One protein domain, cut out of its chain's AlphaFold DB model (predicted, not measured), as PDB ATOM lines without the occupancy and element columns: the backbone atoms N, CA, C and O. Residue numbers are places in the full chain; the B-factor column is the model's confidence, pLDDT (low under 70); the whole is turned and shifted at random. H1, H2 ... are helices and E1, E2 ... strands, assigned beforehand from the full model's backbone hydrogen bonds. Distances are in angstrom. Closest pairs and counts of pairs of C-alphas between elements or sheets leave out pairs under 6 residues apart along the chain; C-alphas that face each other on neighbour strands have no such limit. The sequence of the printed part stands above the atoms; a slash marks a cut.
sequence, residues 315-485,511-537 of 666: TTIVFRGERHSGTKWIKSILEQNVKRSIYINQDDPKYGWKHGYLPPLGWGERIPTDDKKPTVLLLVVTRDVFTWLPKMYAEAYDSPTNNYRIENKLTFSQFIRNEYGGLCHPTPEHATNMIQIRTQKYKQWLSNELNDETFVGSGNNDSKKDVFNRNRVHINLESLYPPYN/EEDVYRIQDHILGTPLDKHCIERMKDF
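What this domain is: This is residues 315 to 485 and 511 to 537 of the 666 residues of an uncharacterized protein of Fragilariopsis cylindrus CCMP1102 (UniProt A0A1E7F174). A twisted sheet of four parallel strands, in the order E2, E1, E3, E6, makes the middle of this domain, with H1 over one face and H5, the longest helix, over the other. H5 reaches from the sheet into a side lobe at one end of the long axis, made of H2, H3, H4 and the small antiparallel hairpin of E4 and E5; H6 stands toward the other end, and H8 and H9 make a loosely joined group at the side of H1 and H7. The printed part has 198 residues, with nine named helices and six named strands in the order E1 H1 E2 E3 H2 H3 H4 E4 E5 H5 H6 E6 H7 H8 H9; its class is mixed, helices and strands. It is compact, with a radius of gyration of the C-alphas of 17.9 A and spans of 53 by 43 by 26 A.

How they stand to each other: Look first at E1, residues 315 to 321, and E3, residues 375 to 382, the inner strands, where N 318 and O 377 are 2.8 A apart. On the edges, E2, residues 343 to 345, is parallel to E1, with N 345 and O 317 at 2.8 A, and E6, residues 472 to 476, is parallel to E3, with N 475 and O 380 at 2.8 A. H1, residues 327 to 337, is on the sheet at a height of 8.6 A, over E1 and along the strands, at 20 degrees on the local plane. E1, H1 and E2 form a strand-helix-strand unit, two parallel neighbour strands with a helix between, and its crossover is right-handed. On the opposite face find H5, residues 434 to 446, at a height of 9.7 A over the sheet and over E3; its 32 degrees to E3 on the local plane are only just slantwise. H6, residues 461 to 470, only grazes the sheet, with residues 466 to 470. Moving outward, H5 only just touches H4, residues 412 to 417, with 3 pairs of C-alphas within 8 A; the closest C-alphas are those of Ile 416 and Met 434, 6.3 A apart. H4 touches H2, residues 385 to 394, where the C-alphas of Tyr 393 and Phe 412 are closest at 6.7 A. H3, residues 399 to 407, is near H2. E4, residues 420 to 422, and E5, residues 429 to 431, form a hairpin, with N 422 and O 429 at 2.8 A. H7, residues 477 to 480, only just touches H8, residues 511 to 522, with 3 pairs of C-alphas within 8 A; those of Leu 480 and Gln 518 are closest at 6.1 A. H9, residues 528 to 537, is close to H1 but not clearly touching, the C-alphas of Ile 333 and Cys 530 being closest at 7.8 A. Every O i to N i+4 pair is within hydrogen-bond range in H3, H4, H5, H6, H8 and H9, against 6 of 7 in H1 and 4 of 6 in H2; H7 is too short for such a pair.

Where its parts are: Find C-alpha 315 at (-52.431, -38.465, 36.103), where E1 begins its 20.1 A. E3 is 22.4 A long and E6 13.1 A. H5 starts at C-alpha 434, (-21.611, -27.878, 28.495), and covers 18.3 A; H8 covers 16.1 A and H1 15.4 A. H9 ends at C-alpha 537, (-40.028, -16.141, 23.433).

The domain as a whole: The C-alphas farthest apart, of Lys 372 and Lys 409, are 53.6 A from each other. Residues 486 to 510 are not printed, and C-alphas 485 and 511 are 8.3 A apart across this cut. The links from E2 to E3 and from H5 to H6 are long; residues 367 to 368 of the one pair in parallel with residues 455 to 456 of the other. Mean pLDDT of the printed part is 81.8, and residues 482 to 485 and 511 to 537 are among those under 70.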
ATOM      1  N   THR A 315     -52.120 -39.382  34.998       91.25
ATOM      2  CA  THR A 315     -52.431 -38.465  36.103       91.25
ATOM      3  C   THR A 315     -51.347 -37.428  36.310       91.25
ATOM      4  O   THR A 315     -51.615 -36.391  36.906       91.25
ATOM      5  N   THR A 316     -50.123 -37.706  35.860       91.81
ATOM      6  CA  THR A 316     -48.962 -36.857  36.118       91.81
ATOM      7  C   THR A 316     -48.118 -36.734  34.862       91.81
ATOM      8  O   THR A 316     -47.756 -37.742  34.267       91.81
ATOM      9  N   ILE A 317     -47.752 -35.506  34.497       93.38
ATOM     10  CA  ILE A 317     -46.786 -35.224  33.431       93.38
ATOM     11  C   ILE A 317     -45.515 -34.682  34.079       93.38
ATOM     12  O   ILE A 317     -45.550 -33.637  34.729       93.38
ATOM     13  N   VAL A 318     -44.397 -35.382  33.907       93.12
ATOM     14  CA  VAL A 318     -43.077 -34.988  34.413       93.12
ATOM     15  C   VAL A 318     -42.252 -34.424  33.271       93.12
ATOM     16  O   VAL A 318     -42.041 -35.087  32.262       93.12
ATOM     17  N   PHE A 319     -41.743 -33.208  33.445       94.38
ATOM     18  CA  PHE A 319     -40.908 -32.561  32.439       94.38
ATOM     19  C   PHE A 319     -39.429 -32.917  32.586       94.38
ATOM     20  O   PHE A 319     -38.861 -32.876  33.684       94.38
ATOM     21  N   ARG A 320     -38.789 -33.149  31.442       95.12
ATOM     22  CA  ARG A 320     -37.342 -33.132  31.252       95.12
ATOM     23  C   ARG A 320     -36.967 -32.242  30.089       95.12
ATOM     24  O   ARG A 320     -37.764 -31.991  29.194       95.12
ATOM     25  N   GLY A 321     -35.755 -31.729  30.130       95.50
ATOM     26  CA  GLY A 321     -35.220 -30.865  29.093       95.50
ATOM     27  C   GLY A 321     -34.151 -29.979  29.685       95.50
ATOM     28  O   GLY A 321     -34.212 -29.638  30.860       95.50
ATOM     29  N   GLU A 322     -33.177 -29.571  28.885       94.62
ATOM     30  CA  GLU A 322     -32.118 -28.676  29.356       94.62
ATOM     31  C   GLU A 322     -32.656 -27.282  29.706       94.62
ATOM     32  O   GLU A 322     -33.779 -26.912  29.334       94.62
ATOM     33  N   ARG A 323     -31.894 -26.465  30.441       91.44
ATOM     34  CA  ARG A 323     -32.320 -25.068  30.646       91.44
ATOM     35  C   ARG A 323     -32.447 -24.385  29.287       91.44
ATOM     36  O   ARG A 323     -31.685 -24.668  28.383       91.44
ATOM     37  N   HIS A 324     -33.429 -23.501  29.118       93.81
ATOM     38  CA  HIS A 324     -33.680 -22.809  27.844       93.81
ATOM     39  C   HIS A 324     -34.060 -23.712  26.661       93.81
ATOM     40  O   HIS A 324     -34.068 -23.240  25.530       93.81
ATOM     41  N   SER A 325     -34.467 -24.959  26.914       94.94
ATOM     42  CA  SER A 325     -35.059 -25.853  25.904       94.94
ATOM     43  C   SER A 325     -36.544 -25.590  25.617       94.94
ATOM     44  O   SER A 325     -37.147 -26.285  24.821       94.94
ATOM     45  N   GLY A 326     -37.172 -24.616  26.286       94.31
ATOM     46  CA  GLY A 326     -38.603 -24.338  26.109       94.31
ATOM     47  C   GLY A 326     -39.537 -25.110  27.049       94.31
ATOM     48  O   GLY A 326     -40.745 -24.923  26.971       94.31
ATOM     49  N   THR A 327     -39.025 -25.877  28.022       93.69
ATOM     50  CA  THR A 327     -39.861 -26.612  29.005       93.69
ATOM     51  C   THR A 327     -40.935 -25.762  29.695       93.69
ATOM     52  O   THR A 327     -42.041 -26.238  29.926       93.69
ATOM     53  N   LYS A 328     -40.648 -24.494  30.030       92.25
ATOM     54  CA  LYS A 328     -41.654 -23.574  30.604       92.25
ATOM     55  C   LYS A 328     -42.765 -23.223  29.617       92.25
ATOM     56  O   LYS A 328     -43.905 -23.086  30.032       92.25
ATOM     57  N   TRP A 329     -42.422 -23.053  28.345       92.12
ATOM     58  CA  TRP A 329     -43.386 -22.698  27.312       92.12
ATOM     59  C   TRP A 329     -44.322 -23.874  27.017       92.12
ATOM     60  O   TRP A 329     -45.536 -23.712  27.116       92.12
ATOM     61  N   ILE A 330     -43.767 -25.075  26.818       93.56
ATOM     62  CA  ILE A 330     -44.552 -26.308  26.652       93.56
ATOM     63  C   ILE A 330     -45.456 -26.556  27.859       93.56
ATOM     64  O   ILE A 330     -46.637 -26.847  27.697       93.56
ATOM     65  N   LYS A 331     -44.948 -26.355  29.082       92.75
ATOM     66  CA  LYS A 331     -45.777 -26.431  30.289       92.75
ATOM     67  C   LYS A 331     -46.989 -25.508  30.212       92.75
ATOM     68  O   LYS A 331     -48.097 -25.960  30.465       92.75
ATOM     69  N   SER A 332     -46.788 -24.239  29.863       91.25
ATOM     70  CA  SER A 332     -47.889 -23.278  29.771       91.25
ATOM     71  C   SER A 332     -48.906 -23.640  28.689       91.25
ATOM     72  O   SER A 332     -50.078 -23.310  28.852       91.25
ATOM     73  N   ILE A 333     -48.492 -24.309  27.609       91.25
ATOM     74  CA  ILE A 333     -49.416 -24.854  26.606       91.25
ATOM     75  C   ILE A 333     -50.233 -25.996  27.214       91.25
ATOM     76  O   ILE A 333     -51.460 -25.971  27.141       91.25
ATOM     77  N   LEU A 334     -49.587 -26.958  27.877       91.62
ATOM     78  CA  LEU A 334     -50.297 -28.081  28.495       91.62
ATOM     79  C   LEU A 334     -51.241 -27.636  29.616       91.62
ATOM     80  O   LEU A 334     -52.356 -28.131  29.698       91.62
ATOM     81  N   GLU A 335     -50.851 -26.666  30.445       89.19
ATOM     82  CA  GLU A 335     -51.710 -26.115  31.507       89.19
ATOM     83  C   GLU A 335     -53.014 -25.504  30.967       89.19
ATOM     84  O   GLU A 335     -53.996 -25.421  31.702       89.19
ATOM     85  N   GLN A 336     -53.029 -25.078  29.700       90.88
ATOM     86  CA  GLN A 336     -54.214 -24.527  29.040       90.88
ATOM     87  C   GLN A 336     -55.066 -25.600  28.349       90.88
ATOM     88  O   GLN A 336     -56.276 -25.424  28.249       90.88
ATOM     89  N   ASN A 337     -54.455 -26.698  27.893       90.12
ATOM     90  CA  ASN A 337     -55.115 -27.688  27.031       90.12
ATOM     91  C   ASN A 337     -55.432 -29.018  27.733       90.12
ATOM     92  O   ASN A 337     -56.259 -29.794  27.259       90.12
ATOM     93  N   VAL A 338     -54.800 -29.302  28.871       89.00
ATOM     94  CA  VAL A 338     -54.968 -30.564  29.592       89.00
ATOM     95  C   VAL A 338     -55.999 -30.414  30.716       89.00
ATOM     96  O   VAL A 338     -56.093 -29.377  31.375       89.00
ATOM     97  N   LYS A 339     -56.784 -31.475  30.966       83.94
ATOM     98  CA  LYS A 339     -57.751 -31.529  32.074       83.94
ATOM     99  C   LYS A 339     -57.081 -31.156  33.401       83.94
ATOM    100  O   LYS A 339     -56.013 -31.669  33.726       83.94
ATOM    101  N   ARG A 340     -57.774 -30.364  34.227       85.62
ATOM    102  CA  ARG A 340     -57.297 -29.917  35.555       85.62
ATOM    103  C   ARG A 340     -56.945 -31.059  36.521       85.62
ATOM    104  O   ARG A 340     -56.251 -30.818  37.500       85.62
ATOM    105  N   SER A 341     -57.431 -32.274  36.265       85.50
ATOM    106  CA  SER A 341     -57.115 -33.472  37.047       85.50
ATOM    107  C   SER A 341     -55.708 -34.021  36.793       85.50
ATOM    108  O   SER A 341     -55.249 -34.856  37.566       85.50
ATOM    109  N   ILE A 342     -55.034 -33.597  35.719       88.75
ATOM    110  CA  ILE A 342     -53.671 -34.027  35.410       88.75
ATOM    111  C   ILE A 342     -52.688 -33.063  36.065       88.75
ATOM    112  O   ILE A 342     -52.678 -31.860  35.801       88.75
ATOM    113  N   TYR A 343     -51.830 -33.606  36.919       89.75
ATOM    114  CA  TYR A 343     -50.796 -32.853  37.600       89.75
ATOM    115  C   TYR A 343     -49.606 -32.615  36.667       89.75
ATOM    116  O   TYR A 343     -48.875 -33.538  36.302       89.75
ATOM    117  N   ILE A 344     -49.401 -31.356  36.282       87.69
ATOM    118  CA  ILE A 344     -48.286 -30.956  35.426       87.69
ATOM    119  C   ILE A 344     -47.109 -30.505  36.287       87.69
ATOM    120  O   ILE A 344     -47.107 -29.429  36.893       87.69
ATOM    121  N   ASN A 345     -46.077 -31.336  36.305       77.12
ATOM    122  CA  ASN A 345     -44.997 -31.247  37.256       77.12
ATOM    123  C   ASN A 345     -43.701 -30.736  36.614       77.12
ATOM    124  O   ASN A 345     -43.086 -31.413  35.787       77.12
ATOM    125  N   GLN A 346     -43.273 -29.535  37.014       64.50
ATOM    126  CA  GLN A 346     -42.019 -28.950  36.534       64.50
ATOM    127  C   GLN A 346     -40.882 -28.986  37.554       64.50
ATOM    128  O   GLN A 346     -39.732 -29.063  37.147       64.50
ATOM    129  N   ASP A 347     -41.169 -28.858  38.846       67.56
ATOM    130  CA  ASP A 347     -40.144 -28.614  39.872       67.56
ATOM    131  C   ASP A 347     -40.433 -29.386  41.170       67.56
ATOM    132  O   ASP A 347     -39.976 -28.996  42.243       67.56
ATOM    133  N   ASP A 348     -41.233 -30.449  41.103       72.88
ATOM    134  CA  ASP A 348     -41.531 -31.240  42.289       72.88
ATOM    135  C   ASP A 348     -40.296 -32.038  42.714       72.88
ATOM    136  O   ASP A 348     -39.759 -32.816  41.914       72.88
ATOM    137  N   PRO A 349     -39.871 -31.896  43.979       78.38
ATOM    138  CA  PRO A 349     -38.805 -32.711  44.545       78.38
ATOM    139  C   PRO A 349     -39.036 -34.211  44.345       78.38
ATOM    140  O   PRO A 349     -38.069 -34.965  44.231       78.38
ATOM    141  N   LYS A 350     -40.304 -34.638  44.245       84.25
ATOM    142  CA  LYS A 350     -40.695 -36.032  44.086       84.25
ATOM    143  C   LYS A 350     -40.046 -36.698  42.893       84.25
ATOM    144  O   LYS A 350     -39.563 -37.797  43.049       84.25
ATOM    145  N   TYR A 351     -40.001 -36.074  41.721       81.06
ATOM    146  CA  TYR A 351     -39.333 -36.675  40.561       81.06
ATOM    147  C   TYR A 351     -38.028 -35.959  40.251       81.06
ATOM    148  O   TYR A 351     -37.527 -36.059  39.141       81.06
ATOM    149  N   GLY A 352     -37.480 -35.221  41.209       82.88
ATOM    150  CA  GLY A 352     -36.247 -34.488  41.025       82.88
ATOM    151  C   GLY A 352     -36.363 -33.296  40.092       82.88
ATOM    152  O   GLY A 352     -37.424 -32.870  39.637       82.88
ATOM    153  N   TRP A 353     -35.201 -32.728  39.815       84.25
ATOM    154  CA  TRP A 353     -35.093 -31.492  39.070       84.25
ATOM    155  C   TRP A 353     -35.199 -31.743  37.558       84.25
ATOM    156  O   TRP A 353     -34.476 -32.569  37.012       84.25
ATOM    157  N   LYS A 354     -36.060 -30.995  36.852       86.44
ATOM    158  CA  LYS A 354     -36.353 -31.193  35.411       86.44
ATOM    159  C   LYS A 354     -35.158 -31.144  34.458       86.44
ATOM    160  O   LYS A 354     -35.257 -31.611  33.331       86.44
ATOM    161  N   HIS A 355     -34.069 -30.521  34.874       90.69
ATOM    162  CA  HIS A 355     -32.862 -30.369  34.068       90.69
ATOM    163  C   HIS A 355     -31.748 -31.324  34.531       90.69
ATOM    164  O   HIS A 355     -30.674 -31.330  33.939       90.69
ATOM    165  N   GLY A 356     -31.966 -32.078  35.610       90.81
ATOM    166  CA  GLY A 356     -31.014 -33.050  36.134       90.81
ATOM    167  C   GLY A 356     -31.220 -34.437  35.532       90.81
ATOM    168  O   GLY A 356     -32.204 -34.707  34.838       90.81
ATOM    169  N   TYR A 357     -30.290 -35.337  35.829       92.94
ATOM    170  CA  TYR A 357     -30.440 -36.751  35.505       92.94
ATOM    171  C   TYR A 357     -31.708 -37.359  36.138       92.94
ATOM    172  O   TYR A 357     -32.213 -36.896  37.161       92.94
ATOM    173  N   LEU A 358     -32.229 -38.422  35.530       91.69
ATOM    174  CA  LEU A 358     -33.207 -39.307  36.153       91.69
ATOM    175  C   LEU A 358     -32.558 -40.089  37.310       91.69
ATOM    176  O   LEU A 358     -31.360 -40.400  37.235       91.69
ATOM    177  N   PRO A 359     -33.326 -40.444  38.356       89.88
ATOM    178  CA  PRO A 359     -32.889 -41.399  39.371       89.88
ATOM    179  C   PRO A 359     -32.389 -42.706  38.736       89.88
ATOM    180  O   PRO A 359     -32.875 -43.086  37.670       89.88
ATOM    181  N   PRO A 360     -31.427 -43.411  39.351       89.44
ATOM    182  CA  PRO A 360     -30.761 -43.074  40.611       89.44
ATOM    183  C   PRO A 360     -29.636 -42.034  40.458       89.44
ATOM    184  O   PRO A 360     -29.113 -41.567  41.464       89.44
ATOM    185  N   LEU A 361     -29.236 -41.685  39.226       87.50
ATOM    186  CA  LEU A 361     -28.105 -40.778  38.989       87.50
ATOM    187  C   LEU A 361     -28.404 -39.346  39.443       87.50
ATOM    188  O   LEU A 361     -27.524 -38.674  39.981       87.50
ATOM    189  N   GLY A 362     -29.634 -38.884  39.210       86.31
ATOM    190  CA  GLY A 362     -30.119 -37.593  39.686       86.31
ATOM    191  C   GLY A 362     -31.049 -37.701  40.891       86.31
ATOM    192  O   GLY A 362     -31.226 -38.758  41.491       86.31
ATOM    193  N   TRP A 363     -31.645 -36.567  41.258       85.12
ATOM    194  CA  TRP A 363     -32.563 -36.482  42.392       85.12
ATOM    195  C   TRP A 363     -33.961 -37.019  42.054       85.12
ATOM    196  O   TRP A 363     -34.349 -37.072  40.889       85.12
ATOM    197  N   GLY A 364     -34.730 -37.348  43.090       87.25
ATOM    198  CA  GLY A 364     -36.124 -37.768  42.991       87.25
ATOM    199  C   GLY A 364     -36.357 -39.247  43.279       87.25
ATOM    200  O   GLY A 364     -35.454 -40.078  43.307       87.25
ATOM    201  N   GLU A 365     -37.621 -39.561  43.500       88.44
ATOM    202  CA  GLU A 365     -38.187 -40.891  43.475       88.44
ATOM    203  C   GLU A 365     -38.105 -41.484  42.071       88.44
ATOM    204  O   GLU A 365     -38.277 -40.817  41.046       88.44
ATOM    205  N   ARG A 366     -37.887 -42.792  42.057       89.31
ATOM    206  CA  ARG A 366     -37.925 -43.628  40.864       89.31
ATOM    207  C   ARG A 366     -39.300 -43.549  40.195       89.31
ATOM    208  O   ARG A 366     -40.327 -43.374  40.857       89.31
ATOM    209  N   ILE A 367     -39.327 -43.708  38.877       88.38
ATOM    210  CA  ILE A 367     -40.554 -43.553  38.094       88.38
ATOM    211  C   ILE A 367     -41.456 -44.776  38.324       88.38
ATOM    212  O   ILE A 367     -41.004 -45.909  38.124       88.38
ATOM    213  N   PRO A 368     -42.715 -44.583  38.762       87.38
ATOM    214  CA  PRO A 368     -43.648 -45.684  38.928       87.38
ATOM    215  C   PRO A 368     -44.011 -46.275  37.561       87.38
ATOM    216  O   PRO A 368     -44.355 -45.553  36.632       87.38
ATOM    217  N   THR A 369     -43.943 -47.598  37.470       83.62
ATOM    218  CA  THR A 369     -44.220 -48.405  36.262       83.62
ATOM    219  C   THR A 369     -45.359 -49.400  36.491       83.62
ATOM    220  O   THR A 369     -45.554 -50.327  35.720       83.62
ATOM    221  N   ASP A 370     -46.091 -49.234  37.593       79.75
ATOM    222  CA  ASP A 370     -47.212 -50.090  37.958       79.75
ATOM    223  C   ASP A 370     -48.461 -49.681  37.166       79.75
ATOM    224  O   ASP A 370     -48.983 -48.582  37.368       79.75
ATOM    225  N   ASP A 371     -48.950 -50.580  36.309       70.44
ATOM    226  CA  ASP A 371     -50.152 -50.391  35.484       70.44
ATOM    227  C   ASP A 371     -51.415 -50.098  36.316       70.44
ATOM    228  O   ASP A 371     -52.394 -49.548  35.807       70.44
ATOM    229  N   LYS A 372     -51.416 -50.452  37.609       71.69
ATOM    230  CA  LYS A 372     -52.542 -50.201  38.523       71.69
ATOM    231  C   LYS A 372     -52.499 -48.819  39.170       71.69
ATOM    232  O   LYS A 372     -53.458 -48.444  39.849       71.69
ATOM    233  N   LYS A 373     -51.401 -48.077  39.018       67.44
ATOM    234  CA  LYS A 373     -51.203 -46.771  39.649       67.44
ATOM    235  C   LYS A 373     -51.345 -45.628  38.646       67.44
ATOM    236  O   LYS A 373     -51.224 -45.847  37.446       67.44
ATOM    237  N   PRO A 374     -51.599 -44.401  39.143       62.72
ATOM    238  CA  PRO A 374     -51.518 -43.181  38.351       62.72
ATOM    239  C   PRO A 374     -50.327 -43.186  37.379       62.72
ATOM    240  O   PRO A 374     -49.174 -43.221  37.820       62.72
ATOM    241  N   THR A 375     -50.607 -43.163  36.072       82.56
ATOM    242  CA  THR A 375     -49.574 -43.245  35.035       82.56
ATOM    243  C   THR A 375     -48.803 -41.932  34.975       82.56
ATOM    244  O   THR A 375     -49.387 -40.850  34.831       82.56
ATOM    245  N   VAL A 376     -47.479 -42.031  35.098       89.50
ATOM    246  CA  VAL A 376     -46.558 -40.910  34.908       89.50
ATOM    247  C   VAL A 376     -46.151 -40.866  33.441       89.50
ATOM    248  O   VAL A 376     -45.517 -41.795  32.954       89.50
ATOM    249  N   LEU A 377     -46.483 -39.771  32.760       92.38
ATOM    250  CA  LEU A 377     -45.983 -39.445  31.430       92.38
ATOM    251  C   LEU A 377     -44.682 -38.644  31.564       92.38
ATOM    252  O   LEU A 377     -44.680 -37.561  32.155       92.38
ATOM    253  N   LEU A 378     -43.581 -39.145  31.008       93.75
ATOM    254  CA  LEU A 378     -42.328 -38.407  30.900       93.75
ATOM    255  C   LEU A 378     -42.316 -37.595  29.603       93.75
ATOM    256  O   LEU A 378     -42.298 -38.160  28.514       93.75
ATOM    257  N   LEU A 379     -42.261 -36.273  29.715       95.88
ATOM    258  CA  LEU A 379     -42.167 -35.370  28.575       95.88
ATOM    259  C   LEU A 379     -40.764 -34.774  28.477       95.88
ATOM    260  O   LEU A 379     -40.375 -33.965  29.320       95.88
ATOM    261  N   VAL A 380     -40.012 -35.152  27.448       96.88
ATOM    262  CA  VAL A 380     -38.639 -34.690  27.215       96.88
ATOM    263  C   VAL A 380     -38.638 -33.624  26.124       96.88
ATOM    264  O   VAL A 380     -38.978 -33.909  24.984       96.88
ATOM    265  N   VAL A 381     -38.233 -32.401  26.463       97.00
ATOM    266  CA  VAL A 381     -38.125 -31.280  25.522       97.00
ATOM    267  C   VAL A 381     -36.660 -31.048  25.162       97.00
ATOM    268  O   VAL A 381     -35.840 -30.731  26.033       97.00
ATOM    269  N   THR A 382     -36.332 -31.182  23.881       97.44
ATOM    270  CA  THR A 382     -34.994 -30.918  23.338       97.44
ATOM    271  C   THR A 382     -34.976 -29.622  22.540       97.44
ATOM    272  O   THR A 382     -36.019 -29.135  22.105       97.44
ATOM    273  N   ARG A 383     -33.782 -29.048  22.382       95.56
ATOM    274  CA  ARG A 383     -33.553 -27.856  21.559       95.56
ATOM    275  C   ARG A 383     -32.273 -28.007  20.749       95.56
ATOM    276  O   ARG A 383     -31.309 -28.572  21.279       95.56
ATOM    277  N   ASP A 384     -32.255 -27.461  19.538       95.50
ATOM    278  CA  ASP A 384     -31.079 -27.371  18.670       95.50
ATOM    279  C   ASP A 384     -29.902 -26.746  19.437       95.50
ATOM    280  O   ASP A 384     -30.047 -25.728  20.127       95.50
ATOM    281  N   VAL A 385     -28.730 -27.380  19.362       96.88
ATOM    282  CA  VAL A 385     -27.562 -26.981  20.163       96.88
ATOM    283  C   VAL A 385     -27.026 -25.594  19.786       96.88
ATOM    284  O   VAL A 385     -26.615 -24.843  20.677       96.88
ATOM    285  N   PHE A 386     -27.089 -25.208  18.508       95.69
ATOM    286  CA  PHE A 386     -26.628 -23.908  18.010       95.69
ATOM    287  C   PHE A 386     -27.579 -22.769  18.391       95.69
ATOM    288  O   PHE A 386     -27.163 -21.625  18.565       95.69
ATOM    289  N   THR A 387     -28.845 -23.087  18.634       93.00
ATOM    290  CA  THR A 387     -29.826 -22.150  19.196       93.00
ATOM    291  C   THR A 387     -29.760 -22.108  20.727       93.00
ATOM    292  O   THR A 387     -29.999 -21.075  21.367       93.00
ATOM    293  N   TRP A 388     -29.426 -23.234  21.353       95.81
ATOM    294  CA  TRP A 388     -29.397 -23.400  22.802       95.81
ATOM    295  C   TRP A 388     -28.169 -22.761  23.468       95.81
ATOM    296  O   TRP A 388     -28.318 -22.031  24.456       95.81
ATOM    297  N   LEU A 389     -26.966 -22.991  22.934       96.38
ATOM    298  CA  LEU A 389     -25.702 -22.513  23.514       96.38
ATOM    299  C   LEU A 389     -25.635 -20.982  23.684       96.38
ATOM    300  O   LEU A 389     -25.239 -20.541  24.767       96.38
ATOM    301  N   PRO A 390     -26.045 -20.138  22.713       95.25
ATOM    302  CA  PRO A 390     -26.002 -18.685  22.874       95.25
ATOM    303  C   PRO A 390     -26.913 -18.214  24.004       95.25
ATOM    304  O   PRO A 390     -26.558 -17.339  24.800       95.25
ATOM    305  N   LYS A 391     -28.080 -18.853  24.130       92.69
ATOM    306  CA  LYS A 391     -29.028 -18.565  25.200       92.69
ATOM    307  C   LYS A 391     -28.500 -19.020  26.564       92.69
ATOM    308  O   LYS A 391     -28.652 -18.291  27.547       92.69
ATOM    309  N   MET A 392     -27.838 -20.174  26.623       93.94
ATOM    310  CA  MET A 392     -27.125 -20.628  27.819       93.94
ATOM    311  C   MET A 392     -25.973 -19.700  28.205       93.94
ATOM    312  O   MET A 392     -25.803 -19.419  29.387       93.94
ATOM    313  N   TYR A 393     -25.223 -19.164  27.243       94.25
ATOM    314  CA  TYR A 393     -24.167 -18.188  27.515       94.25
ATOM    315  C   TYR A 393     -24.720 -16.876  28.079       94.25
ATOM    316  O   TYR A 393     -24.166 -16.314  29.028       94.25
ATOM    317  N   ALA A 394     -25.827 -16.389  27.512       91.88
ATOM    318  CA  ALA A 394     -26.493 -15.181  27.984       91.88
ATOM    319  C   ALA A 394     -27.019 -15.339  29.421       91.88
ATOM    320  O   ALA A 394     -26.908 -14.417  30.233       91.88
ATOM    321  N   GLU A 395     -27.575 -16.510  29.737       90.19
ATOM    322  CA  GLU A 395     -28.250 -16.801  31.001       90.19
ATOM    323  C   GLU A 395     -27.841 -18.186  31.536       90.19
ATOM    324  O   GLU A 395     -28.643 -19.127  31.541       90.19
ATOM    325  N   ALA A 396     -26.600 -18.314  32.013       86.94
ATOM    326  CA  ALA A 396     -26.073 -19.577  32.538       86.94
ATOM    327  C   ALA A 396     -26.822 -20.039  33.802       86.94
ATOM    328  O   ALA A 396     -27.320 -19.223  34.589       86.94
ATOM    329  N   TYR A 397     -26.991 -21.363  33.916       71.69
ATOM    330  CA  TYR A 397     -27.890 -22.048  34.852       71.69
ATOM    331  C   TYR A 397     -27.529 -21.834  36.319       71.69
ATOM    332  O   TYR A 397     -28.350 -21.370  37.115       71.69
ATOM    333  N   ASP A 398     -26.313 -22.198  36.664       73.88
ATOM    334  CA  ASP A 398     -25.851 -22.347  38.021       73.88
ATOM    335  C   ASP A 398     -25.095 -21.083  38.428       73.88
ATOM    336  O   ASP A 398     -24.330 -20.490  37.664       73.88
ATOM    337  N   SER A 399     -25.356 -20.640  39.658       75.88
ATOM    338  CA  SER A 399     -24.642 -19.506  40.243       75.88
ATOM    339  C   SER A 399     -23.121 -19.669  40.086       75.88
ATOM    340  O   SER A 399     -22.500 -18.709  39.649       75.88
ATOM    341  N   PRO A 400     -22.515 -20.859  40.306       80.50
ATOM    342  CA  PRO A 400     -21.095 -21.076  40.042       80.50
ATOM    343  C   PRO A 400     -20.670 -20.787  38.600       80.50
ATOM    344  O   PRO A 400     -19.837 -19.907  38.420       80.50
ATOM    345  N   THR A 401     -21.239 -21.424  37.571       80.06
ATOM    346  CA  THR A 401     -20.812 -21.182  36.178       80.06
ATOM    347  C   THR A 401     -21.154 -19.771  35.722       80.06
ATOM    348  O   THR A 401     -20.355 -19.148  35.024       80.06
ATOM    349  N   ASN A 402     -22.299 -19.207  36.118       84.69
ATOM    350  CA  ASN A 402     -22.625 -17.830  35.749       84.69
ATOM    351  C   ASN A 402     -21.696 -16.818  36.432       84.69
ATOM    352  O   ASN A 402     -21.228 -15.891  35.771       84.69
ATOM    353  N   ASN A 403     -21.396 -16.997  37.721       86.56
ATOM    354  CA  ASN A 403     -20.439 -16.149  38.430       86.56
ATOM    355  C   ASN A 403     -19.050 -16.337  37.837       86.56
ATOM    356  O   ASN A 403     -18.430 -15.350  37.483       86.56
ATOM    357  N   TYR A 404     -18.614 -17.572  37.593       85.69
ATOM    358  CA  TYR A 404     -17.342 -17.869  36.942       85.69
ATOM    359  C   TYR A 404     -17.241 -17.191  35.572       85.69
ATOM    360  O   TYR A 404     -16.246 -16.528  35.282       85.69
ATOM    361  N   ARG A 405     -18.296 -17.258  34.753       90.38
ATOM    362  CA  ARG A 405     -18.373 -16.576  33.454       90.38
ATOM    363  C   ARG A 405     -18.255 -15.060  33.586       90.38
ATOM    364  O   ARG A 405     -17.516 -14.448  32.816       90.38
ATOM    365  N   ILE A 406     -18.973 -14.455  34.533       88.94
ATOM    366  CA  ILE A 406     -18.984 -13.000  34.749       88.94
ATOM    367  C   ILE A 406     -17.655 -12.522  35.352       88.94
ATOM    368  O   ILE A 406     -17.072 -11.556  34.862       88.94
ATOM    369  N   GLU A 407     -17.165 -13.201  36.385       90.94
ATOM    370  CA  GLU A 407     -15.940 -12.883  37.126       90.94
ATOM    371  C   GLU A 407     -14.700 -13.033  36.241       90.94
ATOM    372  O   GLU A 407     -13.856 -12.137  36.215       90.94
ATOM    373  N   ASN A 408     -14.628 -14.106  35.448       91.94
ATOM    374  CA  ASN A 408     -13.508 -14.364  34.537       91.94
ATOM    375  C   ASN A 408     -13.708 -13.754  33.145       91.94
ATOM    376  O   ASN A 408     -12.832 -13.885  32.293       91.94
ATOM    377  N   LYS A 409     -14.837 -13.069  32.909       93.69
ATOM    378  CA  LYS A 409     -15.187 -12.431  31.628       93.69
ATOM    379  C   LYS A 409     -15.011 -13.372  30.435       93.69
ATOM    380  O   LYS A 409     -14.448 -12.982  29.411       93.69
ATOM    381  N   LEU A 410     -15.481 -14.608  30.580       94.81
ATOM    382  CA  LEU A 410     -15.336 -15.609  29.534       94.81
ATOM    383  C   LEU A 410     -16.003 -15.128  28.246       94.81
ATOM    384  O   LEU A 410     -17.175 -14.731  28.237       94.81
ATOM    385  N   THR A 411     -15.262 -15.209  27.149       95.69
ATOM    386  CA  THR A 411     -15.834 -15.099  25.805       95.69
ATOM    387  C   THR A 411     -16.776 -16.275  25.535       95.69
ATOM    388  O   THR A 411     -16.728 -17.289  26.233       95.69
ATOM    389  N   PHE A 412     -17.637 -16.160  24.522       95.69
ATOM    390  CA  PHE A 412     -18.509 -17.265  24.113       95.69
ATOM    391  C   PHE A 412     -17.701 -18.526  23.759       95.69
ATOM    392  O   PHE A 412     -17.964 -19.600  24.292       95.69
ATOM    393  N   SER A 413     -16.640 -18.350  22.968       97.06
ATOM    394  CA  SER A 413     -15.684 -19.395  22.586       97.06
ATOM    395  C   SER A 413     -15.052 -20.105  23.799       97.06
ATOM    396  O   SER A 413     -15.010 -21.335  23.864       97.06
ATOM    397  N   GLN A 414     -14.621 -19.355  24.819       96.38
ATOM    398  CA  GLN A 414     -14.105 -19.947  26.061       96.38
ATOM    399  C   GLN A 414     -15.201 -20.649  26.862       96.38
ATOM    400  O   GLN A 414     -14.974 -21.719  27.409       96.38
ATOM    401  N   PHE A 415     -16.397 -20.065  26.931       95.62
ATOM    402  CA  PHE A 415     -17.514 -20.636  27.674       95.62
ATOM    403  C   PHE A 415     -17.924 -22.015  27.148       95.62
ATOM    404  O   PHE A 415     -18.107 -22.920  27.956       95.62
ATOM    405  N   ILE A 416     -18.018 -22.203  25.827       96.50
ATOM    406  CA  ILE A 416     -18.392 -23.506  25.252       96.50
ATOM    407  C   ILE A 416     -17.296 -24.571  25.408       96.50
ATOM    408  O   ILE A 416     -17.616 -25.754  25.404       96.50
ATOM    409  N   ARG A 417     -16.024 -24.168  25.564       97.44
ATOM    410  CA  ARG A 417     -14.868 -25.072  25.744       97.44
ATOM    411  C   ARG A 417     -14.544 -25.386  27.200       97.44
ATOM    412  O   ARG A 417     -13.816 -26.336  27.459       97.44
ATOM    413  N   ASN A 418     -15.031 -24.573  28.131       95.00
ATOM    414  CA  ASN A 418     -14.750 -24.757  29.545       95.00
ATOM    415  C   ASN A 418     -15.473 -25.976  30.107       95.00
ATOM    416  O   ASN A 418     -16.604 -26.275  29.719       95.00
ATOM    417  N   GLU A 419     -14.822 -26.614  31.080       94.50
ATOM    418  CA  GLU A 419     -15.408 -27.693  31.865       94.50
ATOM    419  C   GLU A 419     -16.726 -27.242  32.496       94.50
ATOM    420  O   GLU A 419     -16.831 -26.145  33.058       94.50
ATOM    421  N   TYR A 420     -17.739 -28.097  32.392       91.88
ATOM    422  CA  TYR A 420     -19.003 -27.879  33.069       91.88
ATOM    423  C   TYR A 420     -18.947 -28.530  34.448       91.88
ATOM    424  O   TYR A 420     -18.786 -29.746  34.559       91.88
ATOM    425  N   GLY A 421     -19.115 -27.712  35.486       89.31
ATOM    426  CA  GLY A 421     -19.233 -28.149  36.872       89.31
ATOM    427  C   GLY A 421     -20.503 -27.588  37.496       89.31
ATOM    428  O   GLY A 421     -20.516 -26.453  37.972       89.31
ATOM    429  N   GLY A 422     -21.570 -28.382  37.500       83.12
ATOM    430  CA  GLY A 422     -22.846 -28.027  38.106       83.12
ATOM    431  C   GLY A 422     -22.952 -28.557  39.533       83.12
ATOM    432  O   GLY A 422     -22.890 -29.764  39.768       83.12
ATOM    433  N   LEU A 423     -23.201 -27.668  40.501       75.38
ATOM    434  CA  LEU A 423     -23.661 -28.072  41.834       75.38
ATOM    435  C   LEU A 423     -25.146 -28.452  41.770       75.38
ATOM    436  O   LEU A 423     -26.022 -27.725  42.238       75.38
ATOM    437  N   CYS A 424     -25.427 -29.591  41.152       68.69
ATOM    438  CA  CYS A 424     -26.724 -30.238  41.230       68.69
ATOM    439  C   CYS A 424     -26.679 -31.185  42.436       68.69
ATOM    440  O   CYS A 424     -25.814 -32.043  42.535       68.69
ATOM    441  N   HIS A 425     -27.544 -30.985  43.426       64.88
ATOM    442  CA  HIS A 425     -27.622 -31.902  44.565       64.88
ATOM    443  C   HIS A 425     -28.435 -33.151  44.174       64.88
ATOM    444  O   HIS A 425     -29.455 -32.992  43.500       64.88
ATOM    445  N   PRO A 426     -28.059 -34.372  44.611       68.00
ATOM    446  CA  PRO A 426     -26.974 -34.709  45.546       68.00
ATOM    447  C   PRO A 426     -25.597 -34.946  44.897       68.00
ATOM    448  O   PRO A 426     -24.592 -34.903  45.604       68.00
ATOM    449  N   THR A 427     -25.544 -35.199  43.591       75.38
ATOM    450  CA  THR A 427     -24.342 -35.591  42.845       75.38
ATOM    451  C   THR A 427     -23.864 -34.445  41.953       75.38
ATOM    452  O   THR A 427     -24.587 -34.053  41.036       75.38
ATOM    453  N   PRO A 428     -22.651 -33.906  42.186       84.62
ATOM    454  CA  PRO A 428     -22.069 -32.907  41.301       84.62
ATOM    455  C   PRO A 428     -22.091 -33.391  39.848       84.62
ATOM    456  O   PRO A 428     -21.626 -34.491  39.543       84.62
ATOM    457  N   GLU A 429     -22.643 -32.576  38.956       89.69
ATOM    458  CA  GLU A 429     -22.636 -32.856  37.525       89.69
ATOM    459  C   GLU A 429     -21.323 -32.335  36.948       89.69
ATOM    460  O   GLU A 429     -21.070 -31.130  36.973       89.69
ATOM    461  N   HIS A 430     -20.504 -33.236  36.413       91.69
ATOM    462  CA  HIS A 430     -19.245 -32.892  35.762       91.69
ATOM    463  C   HIS A 430     -19.229 -33.409  34.332       91.69
ATOM    464  O   HIS A 430     -19.592 -34.556  34.073       91.69
ATOM    465  N   ALA A 431     -18.784 -32.565  33.409       94.56
ATOM    466  CA  ALA A 431     -18.515 -32.953  32.035       94.56
ATOM    467  C   ALA A 431     -17.411 -32.074  31.446       94.56
ATOM    468  O   ALA A 431     -17.236 -30.927  31.855       94.56
ATOM    469  N   THR A 432     -16.722 -32.582  30.422       97.00
ATOM    470  CA  THR A 432     -15.646 -31.860  29.719       97.00
ATOM    471  C   THR A 432     -16.075 -30.479  29.236       97.00
ATOM    472  O   THR A 432     -15.253 -29.575  29.174       97.00
ATOM    473  N   ASN A 433     -17.354 -30.315  28.894       95.62
ATOM    474  CA  ASN A 433     -17.967 -29.030  28.599       95.62
ATOM    475  C   ASN A 433     -19.498 -29.130  28.651       95.62
ATOM    476  O   ASN A 433     -20.083 -30.196  28.862       95.62
ATOM    477  N   MET A 434     -20.156 -27.992  28.434       94.81
ATOM    478  CA  MET A 434     -21.611 -27.878  28.495       94.81
ATOM    479  C   MET A 434     -22.343 -28.645  27.367       94.81
ATOM    480  O   MET A 434     -23.519 -28.979  27.509       94.81
ATOM    481  N   ILE A 435     -21.667 -28.964  26.259       97.38
ATOM    482  CA  ILE A 435     -22.234 -29.757  25.153       97.38
ATOM    483  C   ILE A 435     -22.291 -31.233  25.558       97.38
ATOM    484  O   ILE A 435     -23.315 -31.896  25.371       97.38
ATOM    485  N   GLN A 436     -21.225 -31.725  26.198       97.44
ATOM    486  CA  GLN A 436     -21.148 -33.099  26.695       97.44
ATOM    487  C   GLN A 436     -22.217 -33.383  27.757       97.44
ATOM    488  O   GLN A 436     -22.925 -34.383  27.641       97.44
ATOM    489  N   ILE A 437     -22.415 -32.494  28.742       95.50
ATOM    490  CA  ILE A 437     -23.450 -32.714  29.770       95.50
ATOM    491  C   ILE A 437     -24.868 -32.745  29.174       95.50
ATOM    492  O   ILE A 437     -25.667 -33.600  29.558       95.50
ATOM    493  N   ARG A 438     -25.178 -31.873  28.198       96.19
ATOM    494  CA  ARG A 438     -26.466 -31.892  27.478       96.19
ATOM    495  C   ARG A 438     -26.662 -33.233  26.776       96.19
ATOM    496  O   ARG A 438     -27.712 -33.852  26.928       96.19
ATOM    497  N   THR A 439     -25.648 -33.689  26.044       97.12
ATOM    498  CA  THR A 439     -25.694 -34.952  25.292       97.12
ATOM    499  C   THR A 439     -25.888 -36.145  26.228       97.12
ATOM    500  O   THR A 439     -26.760 -36.977  25.992       97.12
ATOM    501  N   GLN A 440     -25.144 -36.204  27.337       95.94
ATOM    502  CA  GLN A 440     -25.274 -37.260  28.348       95.94
ATOM    503  C   GLN A 440     -26.687 -37.320  28.942       95.94
ATOM    504  O   GLN A 440     -27.270 -38.399  29.052       95.94
ATOM    505  N   LYS A 441     -27.269 -36.166  29.282       95.81
ATOM    506  CA  LYS A 441     -28.632 -36.089  29.824       95.81
ATOM    507  C   LYS A 441     -29.691 -36.463  28.800       95.81
ATOM    508  O   LYS A 441     -30.584 -37.236  29.128       95.81
ATOM    509  N   TYR A 442     -29.587 -35.971  27.567       97.06
ATOM    510  CA  TYR A 442     -30.530 -36.325  26.506       97.06
ATOM    511  C   TYR A 442     -30.496 -37.822  26.219       97.06
ATOM    512  O   TYR A 442     -31.554 -38.446  26.186       97.06
ATOM    513  N   LYS A 443     -29.297 -38.410  26.115       96.19
ATOM    514  CA  LYS A 443     -29.137 -39.860  26.001       96.19
ATOM    515  C   LYS A 443     -29.803 -40.576  27.163       96.19
ATOM    516  O   LYS A 443     -30.573 -41.489  26.923       96.19
ATOM    517  N   GLN A 444     -29.588 -40.145  28.405       94.44
ATOM    518  CA  GLN A 444     -30.238 -40.786  29.547       94.44
ATOM    519  C   GLN A 444     -31.771 -40.671  29.477       94.44
ATOM    520  O   GLN A 444     -32.469 -41.662  29.651       94.44
ATOM    521  N   TRP A 445     -32.317 -39.486  29.208       95.56
ATOM    522  CA  TRP A 445     -33.767 -39.265  29.195       95.56
ATOM    523  C   TRP A 445     -34.476 -39.993  28.047       95.56
ATOM    524  O   TRP A 445     -35.624 -40.411  28.208       95.56
ATOM    525  N   LEU A 446     -33.800 -40.145  26.906       95.62
ATOM    526  CA  LEU A 446     -34.336 -40.738  25.678       95.62
ATOM    527  C   LEU A 446     -33.839 -42.171  25.419       95.62
ATOM    528  O   LEU A 446     -34.261 -42.785  24.444       95.62
ATOM    529  N   SER A 447     -32.998 -42.735  26.293       92.00
ATOM    530  CA  SER A 447     -32.512 -44.114  26.163       92.00
ATOM    531  C   SER A 447     -33.647 -45.116  26.352       92.00
ATOM    532  O   SER A 447     -34.447 -44.999  27.282       92.00
ATOM    533  N   ASN A 448     -33.696 -46.135  25.496       91.06
ATOM    534  CA  ASN A 448     -34.539 -47.316  25.718       91.06
ATOM    535  C   ASN A 448     -33.930 -48.262  26.769       91.06
ATOM    536  O   ASN A 448     -34.623 -49.106  27.330       91.06
ATOM    537  N   GLU A 449     -32.640 -48.085  27.061       88.50
ATOM    538  CA  GLU A 449     -31.841 -48.858  28.005       88.50
ATOM    539  C   GLU A 449     -31.523 -47.999  29.233       88.50
ATOM    540  O   GLU A 449     -30.419 -47.480  29.408       88.50
ATOM    541  N   LEU A 450     -32.528 -47.781  30.075       87.00
ATOM    542  CA  LEU A 450     -32.330 -47.178  31.391       87.00
ATOM    543  C   LEU A 450     -31.935 -48.236  32.421       87.00
ATOM    544  O   LEU A 450     -32.322 -49.402  32.317       87.00
ATOM    545  N   ASN A 451     -31.204 -47.803  33.449       87.44
ATOM    546  CA  ASN A 451     -30.886 -48.648  34.595       87.44
ATOM    547  C   ASN A 451     -32.177 -49.101  35.284       87.44
ATOM    548  O   ASN A 451     -33.090 -48.304  35.494       87.44
ATOM    549  N   ASP A 452     -32.226 -50.359  35.718       86.75
ATOM    550  CA  ASP A 452     -33.412 -50.922  36.382       86.75
ATOM    551  C   ASP A 452     -33.767 -50.161  37.677       86.75
ATOM    552  O   ASP A 452     -34.927 -50.080  38.084       86.75
ATOM    553  N   GLU A 453     -32.770 -49.520  38.291       87.56
ATOM    554  CA  GLU A 453     -32.925 -48.637  39.447       87.56
ATOM    555  C   GLU A 453     -33.667 -47.327  39.152       87.56
ATOM    556  O   GLU A 453     -34.048 -46.630  40.089       87.56
ATOM    557  N   THR A 454     -33.890 -46.964  37.888       87.06
ATOM    558  CA  THR A 454     -34.697 -45.793  37.520       87.06
ATOM    559  C   THR A 454     -36.190 -46.020  37.787       87.06
ATOM    560  O   THR A 454     -36.946 -45.055  37.935       87.06
ATOM    561  N   PHE A 455     -36.617 -47.279  37.925       85.81
ATOM    562  CA  PHE A 455     -38.023 -47.671  38.003       85.81
ATOM    563  C   PHE A 455     -38.425 -48.202  39.386       85.81
ATOM    564  O   PHE A 455     -37.642 -48.832  40.100       85.81
ATOM    565  N   VAL A 456     -39.690 -47.984  39.759       83.38
ATOM    566  CA  VAL A 456     -40.364 -48.655  40.888       83.38
ATOM    567  C   VAL A 456     -41.670 -49.270  40.402       83.38
ATOM    568  O   VAL A 456     -42.409 -48.649  39.645       83.38
ATOM    569  N   GLY A 457     -41.971 -50.491  40.841       77.38
ATOM    570  CA  GLY A 457     -43.205 -51.194  40.484       77.38
ATOM    571  C   GLY A 457     -43.076 -52.711  40.600       77.38
ATOM    572  O   GLY A 457     -41.964 -53.245  40.688       77.38
ATOM    573  N   SER A 458     -44.217 -53.399  40.599       59.00
ATOM    574  CA  SER A 458     -44.288 -54.850  40.410       59.00
ATOM    575  C   SER A 458     -44.202 -55.166  38.919       59.00
ATOM    576  O   SER A 458     -44.970 -54.617  38.139       59.00
ATOM    577  N   GLY A 459     -43.272 -56.026  38.525       72.56
ATOM    578  CA  GLY A 459     -43.021 -56.381  37.127       72.56
ATOM    579  C   GLY A 459     -41.574 -56.822  36.947       72.56
ATOM    580  O   GLY A 459     -40.708 -56.426  37.742       72.56
ATOM    581  N   ASN A 460     -41.317 -57.650  35.934       83.06
ATOM    582  CA  ASN A 460     -39.944 -57.911  35.512       83.06
ATOM    583  C   ASN A 460     -39.347 -56.624  34.907       83.06
ATOM    584  O   ASN A 460     -40.051 -55.643  34.664       83.06
ATOM    585  N   ASN A 461     -38.030 -56.580  34.737       79.94
ATOM    586  CA  ASN A 461     -37.375 -55.345  34.304       79.94
ATOM    587  C   ASN A 461     -37.785 -54.948  32.877       79.94
ATOM    588  O   ASN A 461     -37.910 -53.756  32.599       79.94
ATOM    589  N   ASP A 462     -38.093 -55.926  32.026       82.94
ATOM    590  CA  ASP A 462     -38.539 -55.699  30.650       82.94
ATOM    591  C   ASP A 462     -39.907 -55.005  30.609       82.94
ATOM    592  O   ASP A 462     -40.038 -53.945  29.999       82.94
ATOM    593  N   SER A 463     -40.896 -55.483  31.378       84.38
ATOM    594  CA  SER A 463     -42.224 -54.853  31.412       84.38
ATOM    595  C   SER A 463     -42.166 -53.414  31.928       84.38
ATOM    596  O   SER A 463     -42.904 -52.547  31.463       84.38
ATOM    597  N   LYS A 464     -41.273 -53.130  32.885       84.12
ATOM    598  CA  LYS A 464     -41.080 -51.777  33.429       84.12
ATOM    599  C   LYS A 464     -40.500 -50.827  32.387       84.12
ATOM    600  O   LYS A 464     -40.969 -49.693  32.276       84.12
ATOM    601  N   LYS A 465     -39.509 -51.295  31.624       87.88
ATOM    602  CA  LYS A 465     -38.913 -50.538  30.515       87.88
ATOM    603  C   LYS A 465     -39.939 -50.283  29.420       87.88
ATOM    604  O   LYS A 465     -40.046 -49.150  28.964       87.88
ATOM    605  N   ASP A 466     -40.761 -51.270  29.081       87.94
ATOM    606  CA  ASP A 466     -41.818 -51.120  28.077       87.94
ATOM    607  C   ASP A 466     -42.889 -50.115  28.506       87.94
ATOM    608  O   ASP A 466     -43.304 -49.261  27.721       87.94
ATOM    609  N   VAL A 467     -43.331 -50.162  29.767       86.44
ATOM    610  CA  VAL A 467     -44.256 -49.161  30.324       86.44
ATOM    611  C   VAL A 467     -43.631 -47.769  30.278       86.44
ATOM    612  O   VAL A 467     -44.288 -46.818  29.857       86.44
ATOM    613  N   PHE A 468     -42.364 -47.631  30.664       87.94
ATOM    614  CA  PHE A 468     -41.672 -46.347  30.604       87.94
ATOM    615  C   PHE A 468     -41.539 -45.815  29.172       87.94
ATOM    616  O   PHE A 468     -41.878 -44.661  28.923       87.94
ATOM    617  N   ASN A 469     -41.088 -46.652  28.237       89.50
ATOM    618  CA  ASN A 469     -40.884 -46.274  26.840       89.50
ATOM    619  C   ASN A 469     -42.206 -45.863  26.182       89.50
ATOM    620  O   ASN A 469     -42.240 -44.863  25.467       89.50
ATOM    621  N   ARG A 470     -43.312 -46.560  26.486       89.12
ATOM    622  CA  ARG A 470     -44.664 -46.176  26.036       89.12
ATOM    623  C   ARG A 470     -45.148 -44.861  26.649       89.12
ATOM    624  O   ARG A 470     -45.875 -44.118  25.999       89.12
ATOM    625  N   ASN A 471     -44.729 -44.559  27.877       90.69
ATOM    626  CA  ASN A 471     -45.100 -43.342  28.598       90.69
ATOM    627  C   ASN A 471     -44.065 -42.218  28.462       90.69
ATOM    628  O   ASN A 471     -44.052 -41.290  29.273       90.69
ATOM    629  N   ARG A 472     -43.193 -42.275  27.454       93.44
ATOM    630  CA  ARG A 472     -42.239 -41.212  27.156       93.44
ATOM    631  C   ARG A 472     -42.619 -40.524  25.855       93.44
ATOM    632  O   ARG A 472     -42.707 -41.156  24.811       93.44
ATOM    633  N   VAL A 473     -42.754 -39.205  25.913       94.94
ATOM    634  CA  VAL A 473     -42.958 -38.353  24.741       94.94
ATOM    635  C   VAL A 473     -41.759 -37.432  24.593       94.94
ATOM    636  O   VAL A 473     -41.330 -36.779  25.546       94.94
ATOM    637  N   HIS A 474     -41.218 -37.383  23.384       96.06
ATOM    638  CA  HIS A 474     -40.143 -36.480  23.002       96.06
ATOM    639  C   HIS A 474     -40.717 -35.331  22.174       96.06
ATOM    640  O   HIS A 474     -41.449 -35.550  21.215       96.06
ATOM    641  N   ILE A 475     -40.392 -34.101  22.566       95.19
ATOM    642  CA  ILE A 475     -40.704 -32.884  21.825       95.19
ATOM    643  C   ILE A 475     -39.388 -32.247  21.397       95.19
ATOM    644  O   ILE A 475     -38.649 -31.703  22.221       95.19
ATOM    645  N   ASN A 476     -39.136 -32.263  20.094       94.38
ATOM    646  CA  ASN A 476     -38.150 -31.396  19.471       94.38
ATOM    647  C   ASN A 476     -38.765 -29.992  19.332       94.38
ATOM    648  O   ASN A 476     -39.768 -29.825  18.638       94.38
ATOM    649  N   LEU A 477     -38.205 -28.987  20.010       91.88
ATOM    650  CA  LEU A 477     -38.789 -27.643  20.032       91.88
ATOM    651  C   LEU A 477     -38.881 -27.020  18.631       91.88
ATOM    652  O   LEU A 477     -39.866 -26.354  18.317       91.88
ATOM    653  N   GLU A 478     -37.874 -27.250  17.796       87.88
ATOM    654  CA  GLU A 478     -37.789 -26.735  16.433       87.88
ATOM    655  C   GLU A 478     -38.860 -27.356  15.527       87.88
ATOM    656  O   GLU A 478     -39.369 -26.675  14.643       87.88
ATOM    657  N   SER A 479     -39.290 -28.593  15.807       85.94
ATOM    658  CA  SER A 479     -40.383 -29.250  15.069       85.94
ATOM    659  C   SER A 479     -41.762 -28.628  15.315       85.94
ATOM    660  O   SER A 479     -42.679 -28.809  14.518       85.94
ATOM    661  N   LEU A 480     -41.920 -27.869  16.407       83.06
ATOM    662  CA  LEU A 480     -43.156 -27.137  16.685       83.06
ATOM    663  C   LEU A 480     -43.256 -25.843  15.885       83.06
ATOM    664  O   LEU A 480     -44.306 -25.204  15.902       83.06
ATOM    665  N   TYR A 481     -42.186 -25.422  15.218       75.62
ATOM    666  CA  TYR A 481     -42.235 -24.295  14.307       75.62
ATOM    667  C   TYR A 481     -42.456 -24.823  12.885       75.62
ATOM    668  O   TYR A 481     -41.734 -25.727  12.463       75.62
ATOM    669  N   PRO A 482     -43.422 -24.281  12.123       61.47
ATOM    670  CA  PRO A 482     -43.502 -24.585  10.704       61.47
ATOM    671  C   PRO A 482     -42.160 -24.269  10.056       61.47
ATOM    672  O   PRO A 482     -41.674 -23.157  10.280       61.47
ATOM    673  N   PRO A 483     -41.543 -25.169   9.264       55.50
ATOM    674  CA  PRO A 483     -40.481 -24.764   8.364       55.50
ATOM    675  C   PRO A 483     -40.988 -23.553   7.592       55.50
ATOM    676  O   PRO A 483     -41.922 -23.640   6.797       55.50
ATOM    677  N   TYR A 484     -40.423 -22.388   7.903       44.09
ATOM    678  CA  TYR A 484     -40.755 -21.158   7.215       44.09
ATOM    679  C   TYR A 484     -40.324 -21.374   5.771       44.09
ATOM    680  O   TYR A 484     -39.126 -21.437   5.512       44.09
ATOM    681  N   ASN A 485     -41.305 -21.617   4.893       42.69
ATOM    682  CA  ASN A 485     -41.168 -22.034   3.499       42.69
ATOM    683  C   ASN A 485     -39.786 -21.719   2.901       42.69
ATOM    684  O   ASN A 485     -39.569 -20.649   2.327       42.69
ATOM    685  N   GLU A 511     -47.658 -26.429   4.775       53.91
ATOM    686  CA  GLU A 511     -48.127 -25.725   5.979       53.91
ATOM    687  C   GLU A 511     -49.234 -26.521   6.704       53.91
ATOM    688  O   GLU A 511     -49.267 -26.587   7.931       53.91
ATOM    689  N   GLU A 512     -50.074 -27.224   5.943       61.50
ATOM    690  CA  GLU A 512     -51.111 -28.111   6.462       61.50
ATOM    691  C   GLU A 512     -50.544 -29.367   7.151       61.50
ATOM    692  O   GLU A 512     -51.075 -29.789   8.180       61.50
ATOM    693  N   ASP A 513     -49.438 -29.933   6.658       51.12
ATOM    694  CA  ASP A 513     -48.734 -31.050   7.307       51.12
ATOM    695  C   ASP A 513     -48.107 -30.624   8.638       51.12
ATOM    696  O   ASP A 513     -48.165 -31.366   9.619       51.12
ATOM    697  N   VAL A 514     -47.581 -29.400   8.718       49.91
ATOM    698  CA  VAL A 514     -47.073 -28.838   9.977       49.91
ATOM    699  C   VAL A 514     -48.202 -28.652  10.978       49.91
ATOM    700  O   VAL A 514     -48.067 -29.055  12.133       49.91
ATOM    701  N   TYR A 515     -49.321 -28.061  10.555       55.41
ATOM    702  CA  TYR A 515     -50.474 -27.901  11.433       55.41
ATOM    703  C   TYR A 515     -51.003 -29.254  11.908       55.41
ATOM    704  O   TYR A 515     -51.364 -29.374  13.074       55.41
ATOM    705  N   ARG A 516     -50.961 -30.295  11.066       52.25
ATOM    706  CA  ARG A 516     -51.278 -31.675  11.472       52.25
ATOM    707  C   ARG A 516     -50.279 -32.239  12.483       52.25
ATOM    708  O   ARG A 516     -50.713 -32.921  13.403       52.25
ATOM    709  N   ILE A 517     -48.980 -31.956  12.363       45.06
ATOM    710  CA  ILE A 517     -47.960 -32.369  13.347       45.06
ATOM    711  C   ILE A 517     -48.157 -31.631  14.679       45.06
ATOM    712  O   ILE A 517     -48.131 -32.254  15.739       45.06
ATOM    713  N   GLN A 518     -48.409 -30.321  14.645       48.16
ATOM    714  CA  GLN A 518     -48.712 -29.526  15.838       48.16
ATOM    715  C   GLN A 518     -49.995 -30.005  16.523       48.16
ATOM    716  O   GLN A 518     -49.998 -30.178  17.738       48.16
ATOM    717  N   ASP A 519     -51.052 -30.268  15.755       50.06
ATOM    718  CA  ASP A 519     -52.312 -30.832  16.244       50.06
ATOM    719  C   ASP A 519     -52.105 -32.238  16.832       50.06
ATOM    720  O   ASP A 519     -52.614 -32.552  17.904       50.06
ATOM    721  N   HIS A 520     -51.265 -33.063  16.202       43.25
ATOM    722  CA  HIS A 520     -50.924 -34.395  16.703       43.25
ATOM    723  C   HIS A 520     -50.152 -34.358  18.033       43.25
ATOM    724  O   HIS A 520     -50.392 -35.195  18.901       43.25
ATOM    725  N   ILE A 521     -49.248 -33.388  18.214       44.16
ATOM    726  CA  ILE A 521     -48.416 -33.263  19.423       44.16
ATOM    727  C   ILE A 521     -49.147 -32.513  20.551       44.16
ATOM    728  O   ILE A 521     -48.938 -32.814  21.727       44.16
ATOM    729  N   LEU A 522     -49.982 -31.524  20.222       44.94
ATOM    730  CA  LEU A 522     -50.549 -30.571  21.186       44.94
ATOM    731  C   LEU A 522     -52.075 -30.675  21.342       44.94
ATOM    732  O   LEU A 522     -52.628 -30.053  22.249       44.94
ATOM    733  N   GLY A 523     -52.749 -31.479  20.513       41.38
ATOM    734  CA  GLY A 523     -54.193 -31.753  20.546       41.38
ATOM    735  C   GLY A 523     -55.076 -30.680  19.898       41.38
ATOM    736  O   GLY A 523     -56.206 -30.975  19.520       41.38
ATOM    737  N   THR A 524     -54.569 -29.455  19.785       40.78
ATOM    738  CA  THR A 524     -55.136 -28.339  19.020       40.78
ATOM    739  C   THR A 524     -53.985 -27.596  18.338       40.78
ATOM    740  O   THR A 524     -52.900 -27.490  18.928       40.78
ATOM    741  N   PRO A 525     -54.176 -27.025  17.131       42.97
ATOM    742  CA  PRO A 525     -53.220 -26.075  16.583       42.97
ATOM    743  C   PRO A 525     -53.004 -24.977  17.622       42.97
ATOM    744  O   PRO A 525     -53.977 -24.476  18.195       42.97
ATOM    745  N   LEU A 526     -51.743 -24.628  17.900       42.50
ATOM    746  CA  LEU A 526     -51.428 -23.517  18.795       42.50
ATOM    747  C   LEU A 526     -52.267 -22.320  18.353       42.50
ATOM    748  O   LEU A 526     -52.175 -21.909  17.194       42.50
ATOM    749  N   ASP A 527     -53.106 -21.790  19.250       44.75
ATOM    750  CA  ASP A 527     -53.925 -20.638  18.894       44.75
ATOM    751  C   ASP A 527     -53.008 -19.509  18.370       44.75
ATOM    752  O   ASP A 527     -51.799 -19.449  18.650       44.75
ATOM    753  N   LYS A 528     -53.571 -18.585  17.589       42.97
ATOM    754  CA  LYS A 528     -52.815 -17.440  17.066       42.97
ATOM    755  C   LYS A 528     -52.053 -16.694  18.177       42.97
ATOM    756  O   LYS A 528     -50.964 -16.182  17.935       42.97
ATOM    757  N   HIS A 529     -52.577 -16.695  19.399       36.53
ATOM    758  CA  HIS A 529     -52.002 -16.054  20.575       36.53
ATOM    759  C   HIS A 529     -50.793 -16.820  21.168       36.53
ATOM    760  O   HIS A 529     -49.856 -16.215  21.691       36.53
ATOM    761  N   CYS A 530     -50.746 -18.142  21.044       42.03
ATOM    762  CA  CYS A 530     -49.652 -19.035  21.393       42.03
ATOM    763  C   CYS A 530     -48.530 -18.933  20.357       42.03
ATOM    764  O   CYS A 530     -47.365 -18.875  20.751       42.03
ATOM    765  N   ILE A 531     -48.872 -18.814  19.069       43.59
ATOM    766  CA  ILE A 531     -47.927 -18.488  17.986       43.59
ATOM    767  C   ILE A 531     -47.343 -17.078  18.188       43.59
ATOM    768  O   ILE A 531     -46.146 -16.861  18.007       43.59
ATOM    769  N   GLU A 532     -48.146 -16.106  18.621       43.69
ATOM    770  CA  GLU A 532     -47.652 -14.776  19.003       43.69
ATOM    771  C   GLU A 532     -46.731 -14.843  20.235       43.69
ATOM    772  O   GLU A 532     -45.636 -14.283  20.212       43.69
ATOM    773  N   ARG A 533     -47.069 -15.632  21.264       43.00
ATOM    774  CA  ARG A 533     -46.164 -15.874  22.406       43.00
ATOM    775  C   ARG A 533     -44.885 -16.634  22.026       43.00
ATOM    776  O   ARG A 533     -43.866 -16.440  22.691       43.00
ATOM    777  N   MET A 534     -44.901 -17.481  20.992       42.88
ATOM    778  CA  MET A 534     -43.682 -18.101  20.443       42.88
ATOM    779  C   MET A 534     -42.734 -17.046  19.893       42.88
ATOM    780  O   MET A 534     -41.557 -17.038  20.257       42.88
ATOM    781  N   LYS A 535     -43.268 -16.118  19.090       43.91
ATOM    782  CA  LYS A 535     -42.512 -14.973  18.569       43.91
ATOM    783  C   LYS A 535     -41.926 -14.142  19.719       43.91
ATOM    784  O   LYS A 535     -40.773 -13.718  19.647       43.91
ATOM    785  N   ASP A 536     -42.657 -14.006  20.829       42.38
ATOM    786  CA  ASP A 536     -42.184 -13.279  22.012       42.38
ATOM    787  C   ASP A 536     -41.037 -13.975  22.769       42.38
ATOM    788  O   ASP A 536     -40.166 -13.310  23.355       42.38
ATOM    789  N   PHE A 537     -41.055 -15.311  22.799       40.00
ATOM    790  CA  PHE A 537     -40.028 -16.141  23.433       40.00
ATOM    791  C   PHE A 537     -38.767 -16.243  22.569       40.00
ATOM    792  O   PHE A 537     -37.663 -16.337  23.103       40.00
TER     793      PHE A 537